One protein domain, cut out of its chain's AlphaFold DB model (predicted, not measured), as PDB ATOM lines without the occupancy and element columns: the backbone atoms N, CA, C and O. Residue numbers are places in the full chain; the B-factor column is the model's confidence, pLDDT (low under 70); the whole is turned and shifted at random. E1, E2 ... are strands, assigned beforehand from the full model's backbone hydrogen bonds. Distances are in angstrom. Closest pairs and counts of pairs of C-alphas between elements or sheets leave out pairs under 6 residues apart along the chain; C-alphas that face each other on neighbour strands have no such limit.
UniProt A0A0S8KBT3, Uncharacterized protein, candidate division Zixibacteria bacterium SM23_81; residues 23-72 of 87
ATOM      1  N   ASP A  23     150.615 162.447  75.293       65.44
ATOM      2  CA  ASP A  23     151.115 161.907  76.553       65.44
ATOM      3  C   ASP A  23     152.534 161.329  76.380       65.44
ATOM      4  O   ASP A  23     152.726 160.112  76.296       65.44
ATOM      5  N   ASP A  24     153.526 162.211  76.295       73.94
ATOM      6  CA  ASP A  24     154.916 161.894  76.016       73.94
ATOM      7  C   ASP A  24     155.558 161.416  77.312       73.94
ATOM      8  O   ASP A  24     156.258 162.134  78.032       73.94
ATOM      9  N   TRP A  25     155.285 160.156  77.629       79.31
ATOM     10  CA  TRP A  25     156.004 159.462  78.675       79.31
ATOM     11  C   TRP A  25     157.460 159.332  78.261       79.31
ATOM     12  O   TRP A  25     157.799 158.770  77.218       79.31
ATOM     13  N   THR A  26     158.331 159.841  79.122       78.50
ATOM     14  CA  THR A  26     159.764 159.635  78.980       78.50
ATOM     15  C   THR A  26     160.263 158.761  80.112       78.50
ATOM     16  O   THR A  26     160.056 159.057  81.289       78.50
ATOM     17  N   GLN A  27     160.943 157.677  79.752       83.00
ATOM     18  CA  GLN A  27     161.628 156.847  80.727       83.00
ATOM     19  C   GLN A  27     162.891 157.558  81.216       83.00
ATOM     20  O   GLN A  27     163.756 157.932  80.424       83.00
ATOM     21  N   VAL A  28     163.011 157.704  82.533       84.38
ATOM     22  CA  VAL A  28     164.190 158.272  83.193       84.38
ATOM     23  C   VAL A  28     165.072 157.141  83.720       84.38
ATOM     24  O   VAL A  28     164.575 156.164  84.280       84.38
ATOM     25  N   PHE A  29     166.389 157.289  83.563       83.69
ATOM     26  CA  PHE A  29     167.396 156.385  84.122       83.69
ATOM     27  C   PHE A  29     168.231 157.127  85.175       83.69
ATOM     28  O   PHE A  29     169.256 157.717  84.829       83.69
ATOM     29  N   PRO A  30     167.789 157.151  86.445       84.00
ATOM     30  CA  PRO A  30     168.560 157.769  87.517       84.00
ATOM     31  C   PRO A  30     169.859 157.008  87.808       84.00
ATOM     32  O   PRO A  30     169.993 155.820  87.504       84.00
ATOM     33  N   SER A  31     170.812 157.696  88.440       84.31
ATOM     34  CA  SER A  31     172.097 157.123  88.874       84.31
ATOM     35  C   SER A  31     171.928 156.014  89.924       84.31
ATOM     36  O   SER A  31     172.714 155.067  89.966       84.31
ATOM     37  N   SER A  32     170.877 156.113  90.738       89.00
ATOM     38  CA  SER A  32     170.439 155.131  91.728       89.00
ATOM     39  C   SER A  32     168.986 154.758  91.452       89.00
ATOM     40  O   SER A  32     168.179 155.626  91.143       89.00
ATOM     41  N   TYR A  33     168.635 153.479  91.565       91.44
ATOM     42  CA  TYR A  33     167.271 152.987  91.359       91.44
ATOM     43  C   TYR A  33     166.893 151.992  92.461       91.44
ATOM     44  O   TYR A  33     167.763 151.272  92.966       91.44
ATOM     45  N   PRO A  34     165.607 151.914  92.849       94.25
ATOM     46  CA  PRO A  34     165.177 150.962  93.856       94.25
ATOM     47  C   PRO A  34     165.258 149.535  93.304       94.25
ATOM     48  O   PRO A  34     165.172 149.291  92.096       94.25
ATOM     49  N   SER A  35     165.374 148.555  94.195       94.38
ATOM     50  CA  SER A  35     165.204 147.152  93.811       94.38
ATOM     51  C   SER A  35     163.809 146.904  93.219       94.38
ATOM     52  O   SER A  35     162.847 147.612  93.529       94.38
ATOM     53  N   ARG A  36     163.694 145.870  92.371       94.50
ATOM     54  CA  ARG A  36     162.416 145.445  91.774       94.50
ATOM     55  C   ARG A  36     161.366 145.221  92.865       94.50
ATOM     56  O   ARG A  36     161.610 144.457  93.799       94.50
ATOM     57  N   ARG A  37     160.202 145.855  92.715       96.69
ATOM     58  CA  ARG A  37     159.100 145.818  93.685       96.69
ATOM     59  C   ARG A  37     157.754 146.124  93.031       96.69
ATOM     60  O   ARG A  37     157.692 146.883  92.069       96.69
ATOM     61  N   ALA A  38     156.687 145.572  93.594       96.62
ATOM     62  CA  ALA A  38     155.286 145.901  93.341       96.62
ATOM     63  C   ALA A  38     154.594 146.258  94.670       96.62
ATOM     64  O   ALA A  38     155.179 146.051  95.731       96.62
ATOM     65  N   GLN A  39     153.363 146.783  94.614       97.12
ATOM     66  CA  GLN A  39     152.558 147.137  95.801       97.12
ATOM     67  C   GLN A  39     153.276 148.097  96.771       97.12
ATOM     68  O   GLN A  39     153.136 147.980  97.986       97.12
ATOM     69  N   HIS A  40     154.101 148.993  96.232       97.44
ATOM     70  CA  HIS A  40     154.755 150.057  96.988       97.44
ATOM     71  C   HIS A  40     153.887 151.317  96.960       97.44
ATOM     72  O   HIS A  40     153.102 151.499  96.028       97.44
ATOM     73  N   ASP A  41     154.085 152.200  97.935       98.00
ATOM     74  CA  ASP A  41     153.465 153.524  97.952       98.00
ATOM     75  C   ASP A  41     154.476 154.590  97.510       98.00
ATOM     76  O   ASP A  41     155.679 154.468  97.766       98.00
ATOM     77  N   MET A  42     153.985 155.638  96.842       97.19
ATOM     78  CA  MET A  42     154.791 156.780  96.401       97.19
ATOM     79  C   MET A  42     154.141 158.104  96.791       97.19
ATOM     80  O   MET A  42     152.921 158.252  96.708       97.19
ATOM     81  N   ALA A  43     154.963 159.086  97.160       97.62
ATOM     82  CA  ALA A  43     154.519 160.444  97.455       97.62
ATOM     83  C   ALA A  43     155.578 161.477  97.054       97.62
ATOM     84  O   ALA A  43     156.770 161.254  97.254       97.62
ATOM     85  N   CYS A  44     155.152 162.632  96.545       96.88
ATOM     86  CA  CYS A  44     156.041 163.787  96.411       96.88
ATOM     87  C   CYS A  44     156.292 164.401  97.794       96.88
ATOM     88  O   CYS A  44     155.352 164.598  98.568       96.88
ATOM     89  N   ILE A  45     157.548 164.721  98.094       96.75
ATOM     90  CA  ILE A  45     157.977 165.319  99.360       96.75
ATOM     91  C   ILE A  45     158.754 166.613  99.093       96.75
ATOM     92  O   ILE A  45     159.976 166.665  99.136       96.75
ATOM     93  N   GLY A  46     158.017 167.684  98.804       95.06
ATOM     94  CA  GLY A  46     158.580 168.953  98.335       95.06
ATOM     95  C   GLY A  46     158.395 169.129  96.830       95.06
ATOM     96  O   GLY A  46     157.570 168.446  96.225       95.06
ATOM     97  N   GLU A  47     159.124 170.078  96.244       94.00
ATOM     98  CA  GLU A  47     158.975 170.441  94.825       94.00
ATOM     99  C   GLU A  47     159.714 169.470  93.896       94.00
ATOM    100  O   GLU A  47     159.162 169.061  92.878       94.00
ATOM    101  N   ASP A  48     160.908 169.028  94.299       93.69
ATOM    102  CA  ASP A  48     161.833 168.293  93.430       93.69
ATOM    103  C   ASP A  48     162.199 166.897  93.958       93.69
ATOM    104  O   ASP A  48     163.198 166.325  93.529       93.69
ATOM    105  N   GLN A  49     161.419 166.326  94.883       95.25
ATOM    106  CA  GLN A  49     161.738 165.024  95.478       95.25
ATOM    107  C   GLN A  49     160.518 164.102  95.587       95.25
ATOM    108  O   GLN A  49     159.420 164.516  95.967       95.25
ATOM    109  N   VAL A  50     160.725 162.819  95.287       95.88
ATOM    110  CA  VAL A  50     159.729 161.748  95.412       95.88
ATOM    111  C   VAL A  50     160.244 160.678  96.366       95.88
ATOM    112  O   VAL A  50     161.386 160.234  96.278       95.88
ATOM    113  N   LEU A  51     159.376 160.244  97.272       97.25
ATOM    114  CA  LEU A  51     159.593 159.135  98.186       97.25
ATOM    115  C   LEU A  51     158.859 157.897  97.675       97.25
ATOM    116  O   LEU A  51     157.690 157.970  97.296       97.25
ATOM    117  N   LEU A  52     159.537 156.755  97.736       97.94
ATOM    118  CA  LEU A  52     158.966 155.426  97.569       97.94
ATOM    119  C   LEU A  52     159.170 154.635  98.862       97.94
ATOM    120  O   LEU A  52     160.292 154.555  99.365       97.94
ATOM    121  N   PHE A  53     158.112 154.009  99.373       98.12
ATOM    122  CA  PHE A  53     158.181 153.174 100.572       98.12
ATOM    123  C   PHE A  53     157.638 151.765 100.331       98.12
ATOM    124  O   PHE A  53     156.569 151.570  99.747       98.12
ATOM    125  N   GLY A  54     158.376 150.779 100.838       97.81
ATOM    126  CA  GLY A  54     157.926 149.398 100.940       97.81
ATOM    127  C   GLY A  54     157.702 148.682  99.604       97.81
ATOM    128  O   GLY A  54     158.479 148.821  98.653       97.81
ATOM    129  N   GLY A  55     156.651 147.863  99.542       97.69
ATOM    130  CA  GLY A  55     156.383 146.938  98.437       97.69
ATOM    131  C   GLY A  55     157.262 145.685  98.469       97.69
ATOM    132  O   GLY A  55     157.932 145.396  99.457       97.69
ATOM    133  N   GLY A  56     157.250 144.896  97.398       97.06
ATOM    134  CA  GLY A  56     158.052 143.673  97.331       97.06
ATOM    135  C   GLY A  56     158.007 142.959  95.989       97.06
ATOM    136  O   GLY A  56     157.183 143.269  95.131       97.06
ATOM    137  N   PHE A  57     158.920 142.006  95.802       95.00
ATOM    138  CA  PHE A  57     158.906 141.095  94.653       95.00
ATOM    139  C   PHE A  57     159.025 139.639  95.106       95.00
ATOM    140  O   PHE A  57     158.040 138.911  95.086       95.00
ATOM    141  N   THR A  58     160.200 139.221  95.582       95.75
ATOM    142  CA  THR A  58     160.392 137.904  96.221       95.75
ATOM    143  C   THR A  58     160.081 137.932  97.717       95.75
ATOM    144  O   THR A  58     159.653 136.931  98.284       95.75
ATOM    145  N   SER A  59     160.288 139.082  98.353       95.94
ATOM    146  CA  SER A  59     159.979 139.358  99.754       95.94
ATOM    147  C   SER A  59     159.472 140.790  99.900       95.94
ATOM    148  O   SER A  59     159.759 141.638  99.049       95.94
ATOM    149  N   PHE A  60     158.757 141.063 100.991       96.50
ATOM    150  CA  PHE A  60     158.404 142.430 101.364       96.50
ATOM    151  C   PHE A  60     159.640 143.207 101.808       96.50
ATOM    152  O   PHE A  60     160.524 142.677 102.484       96.50
ATOM    153  N   LEU A  61     159.682 144.464 101.400       97.38
ATOM    154  CA  LEU A  61     160.726 145.425 101.695       97.38
ATOM    155  C   LEU A  61     160.148 146.445 102.681       97.38
ATOM    156  O   LEU A  61     158.991 146.842 102.565       97.38
ATOM    157  N   GLY A  62     160.942 146.825 103.680       96.25
ATOM    158  CA  GLY A  62     160.618 147.882 104.648       96.25
ATOM    159  C   GLY A  62     161.536 149.095 104.498       96.25
ATOM    160  O   GLY A  62     161.757 149.822 105.462       96.25
ATOM    161  N   ASP A  63     162.147 149.247 103.324       97.44
ATOM    162  CA  ASP A  63     163.066 150.329 102.999       97.44
ATOM    163  C   ASP A  63     162.322 151.551 102.441       97.44
ATOM    164  O   ASP A  63     161.146 151.507 102.067       97.44
ATOM    165  N   THR A  64     163.038 152.671 102.418       97.25
ATOM    166  CA  THR A  64     162.621 153.912 101.766       97.25
ATOM    167  C   THR A  64     163.646 154.243 100.698       97.25
ATOM    168  O   THR A  64     164.849 154.154 100.948       97.25
ATOM    169  N   TRP A  65     163.173 154.632  99.522       96.88
ATOM    170  CA  TRP A  65     164.008 155.141  98.447       96.88
ATOM    171  C   TRP A  65     163.561 156.553  98.072       96.88
ATOM    172  O   TRP A  65     162.366 156.852  98.077       96.88
ATOM    173  N   PHE A  66     164.530 157.411  97.766       95.88
ATOM    174  CA  PHE A  66     164.316 158.807  97.405       95.88
ATOM    175  C   PHE A  66     164.773 159.043  95.971       95.88
ATOM    176  O   PHE A  66     165.805 158.516  95.553       95.88
ATOM    177  N   PHE A  67     164.005 159.848  95.248       93.94
ATOM    178  CA  PHE A  67     164.310 160.310  93.905       93.94
ATOM    179  C   PHE A  67     164.335 161.829  93.882       93.94
ATOM    180  O   PHE A  67     163.298 162.444  94.125       93.94
ATOM    181  N   ASP A  68     165.483 162.414  93.552       92.38
ATOM    182  CA  ASP A  68     165.597 163.846  93.298       92.38
ATOM    183  C   ASP A  68     165.413 164.113  91.800       92.38
ATOM    184  O   ASP A  68     166.109 163.544  90.959       92.38
ATOM    185  N   LEU A  69     164.497 165.013  91.434       88.31
ATOM    186  CA  LEU A  69     164.274 165.399  90.036       88.31
ATOM    187  C   LEU A  69     165.530 166.033  89.410       88.31
ATOM    188  O   LEU A  69     165.711 165.969  88.195       88.31
ATOM    189  N   GLY A  70     166.436 166.581  90.227       87.06
ATOM    190  CA  GLY A  70     167.755 167.041  89.788       87.06
ATOM    191  C   GLY A  70     168.686 165.926  89.285       87.06
ATOM    192  O   GLY A  70     169.624 166.219  88.544       87.06
ATOM    193  N   ASP A  71     168.426 164.656  89.623       83.06
ATOM    194  CA  ASP A  71     169.220 163.511  89.146       83.06
ATOM    195  C   ASP A  71     168.944 163.163  87.677       83.06
ATOM    196  O   ASP A  71     169.689 162.394  87.056       83.06
ATOM    197  N   ILE A  72     167.887 163.739  87.097       81.56
ATOM    198  CA  ILE A  72     167.564 163.603  85.681       81.56
ATOM    199  C   ILE A  72     168.683 164.275  84.879       81.56
ATOM    200  O   ILE A  72     168.757 165.499  84.800       81.56
TER     201      ILE A  72
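What this domain is: This is residues 23 to 72 of the 87 residues of an uncharacterized protein of candidate division Zixibacteria bacterium SM23_81 (UniProt A0A0S8KBT3). This model has little regular structure: a long unnamed stretch, residues 23 to 40, passes over one face of a small antiparallel sheet, E1, E2 and E3 side by side. The strands form a meander, each the antiparallel neighbour of the one before. The 50 printed residues, with no named helix, are all strand by class, though named elements hold only 14. The whole is only just loose, close to compact, radius of gyration of the C-alphas 11.8 A, spanning 31 by 23 by 22 A.

How they stand to each other: After residue 40, look for edge strand E1, residues 41 to 44, and inner strand E2, residues 49 to 53, a hairpin at 164 degrees; N 51 and O 43 are 2.8 A apart, within hydrogen-bond range. E2 and edge strand E3, residues 64 to 68, form another hairpin at 162 degrees; find N 50 and O 67 at 2.8 A.

Where its parts are: Find C-alpha 41 at (153.465, 153.524, 97.952); E1 runs 10.7 A. E2 and E3 each run 13.4 A, E3 ending at (165.597, 163.846, 93.298).

The domain as a whole: The farthest C-alphas, Asp 23 and Ser 59, are 33.5 A apart. The printed part has no cut; neither link is long. Residue 23 alone has pLDDT under 70.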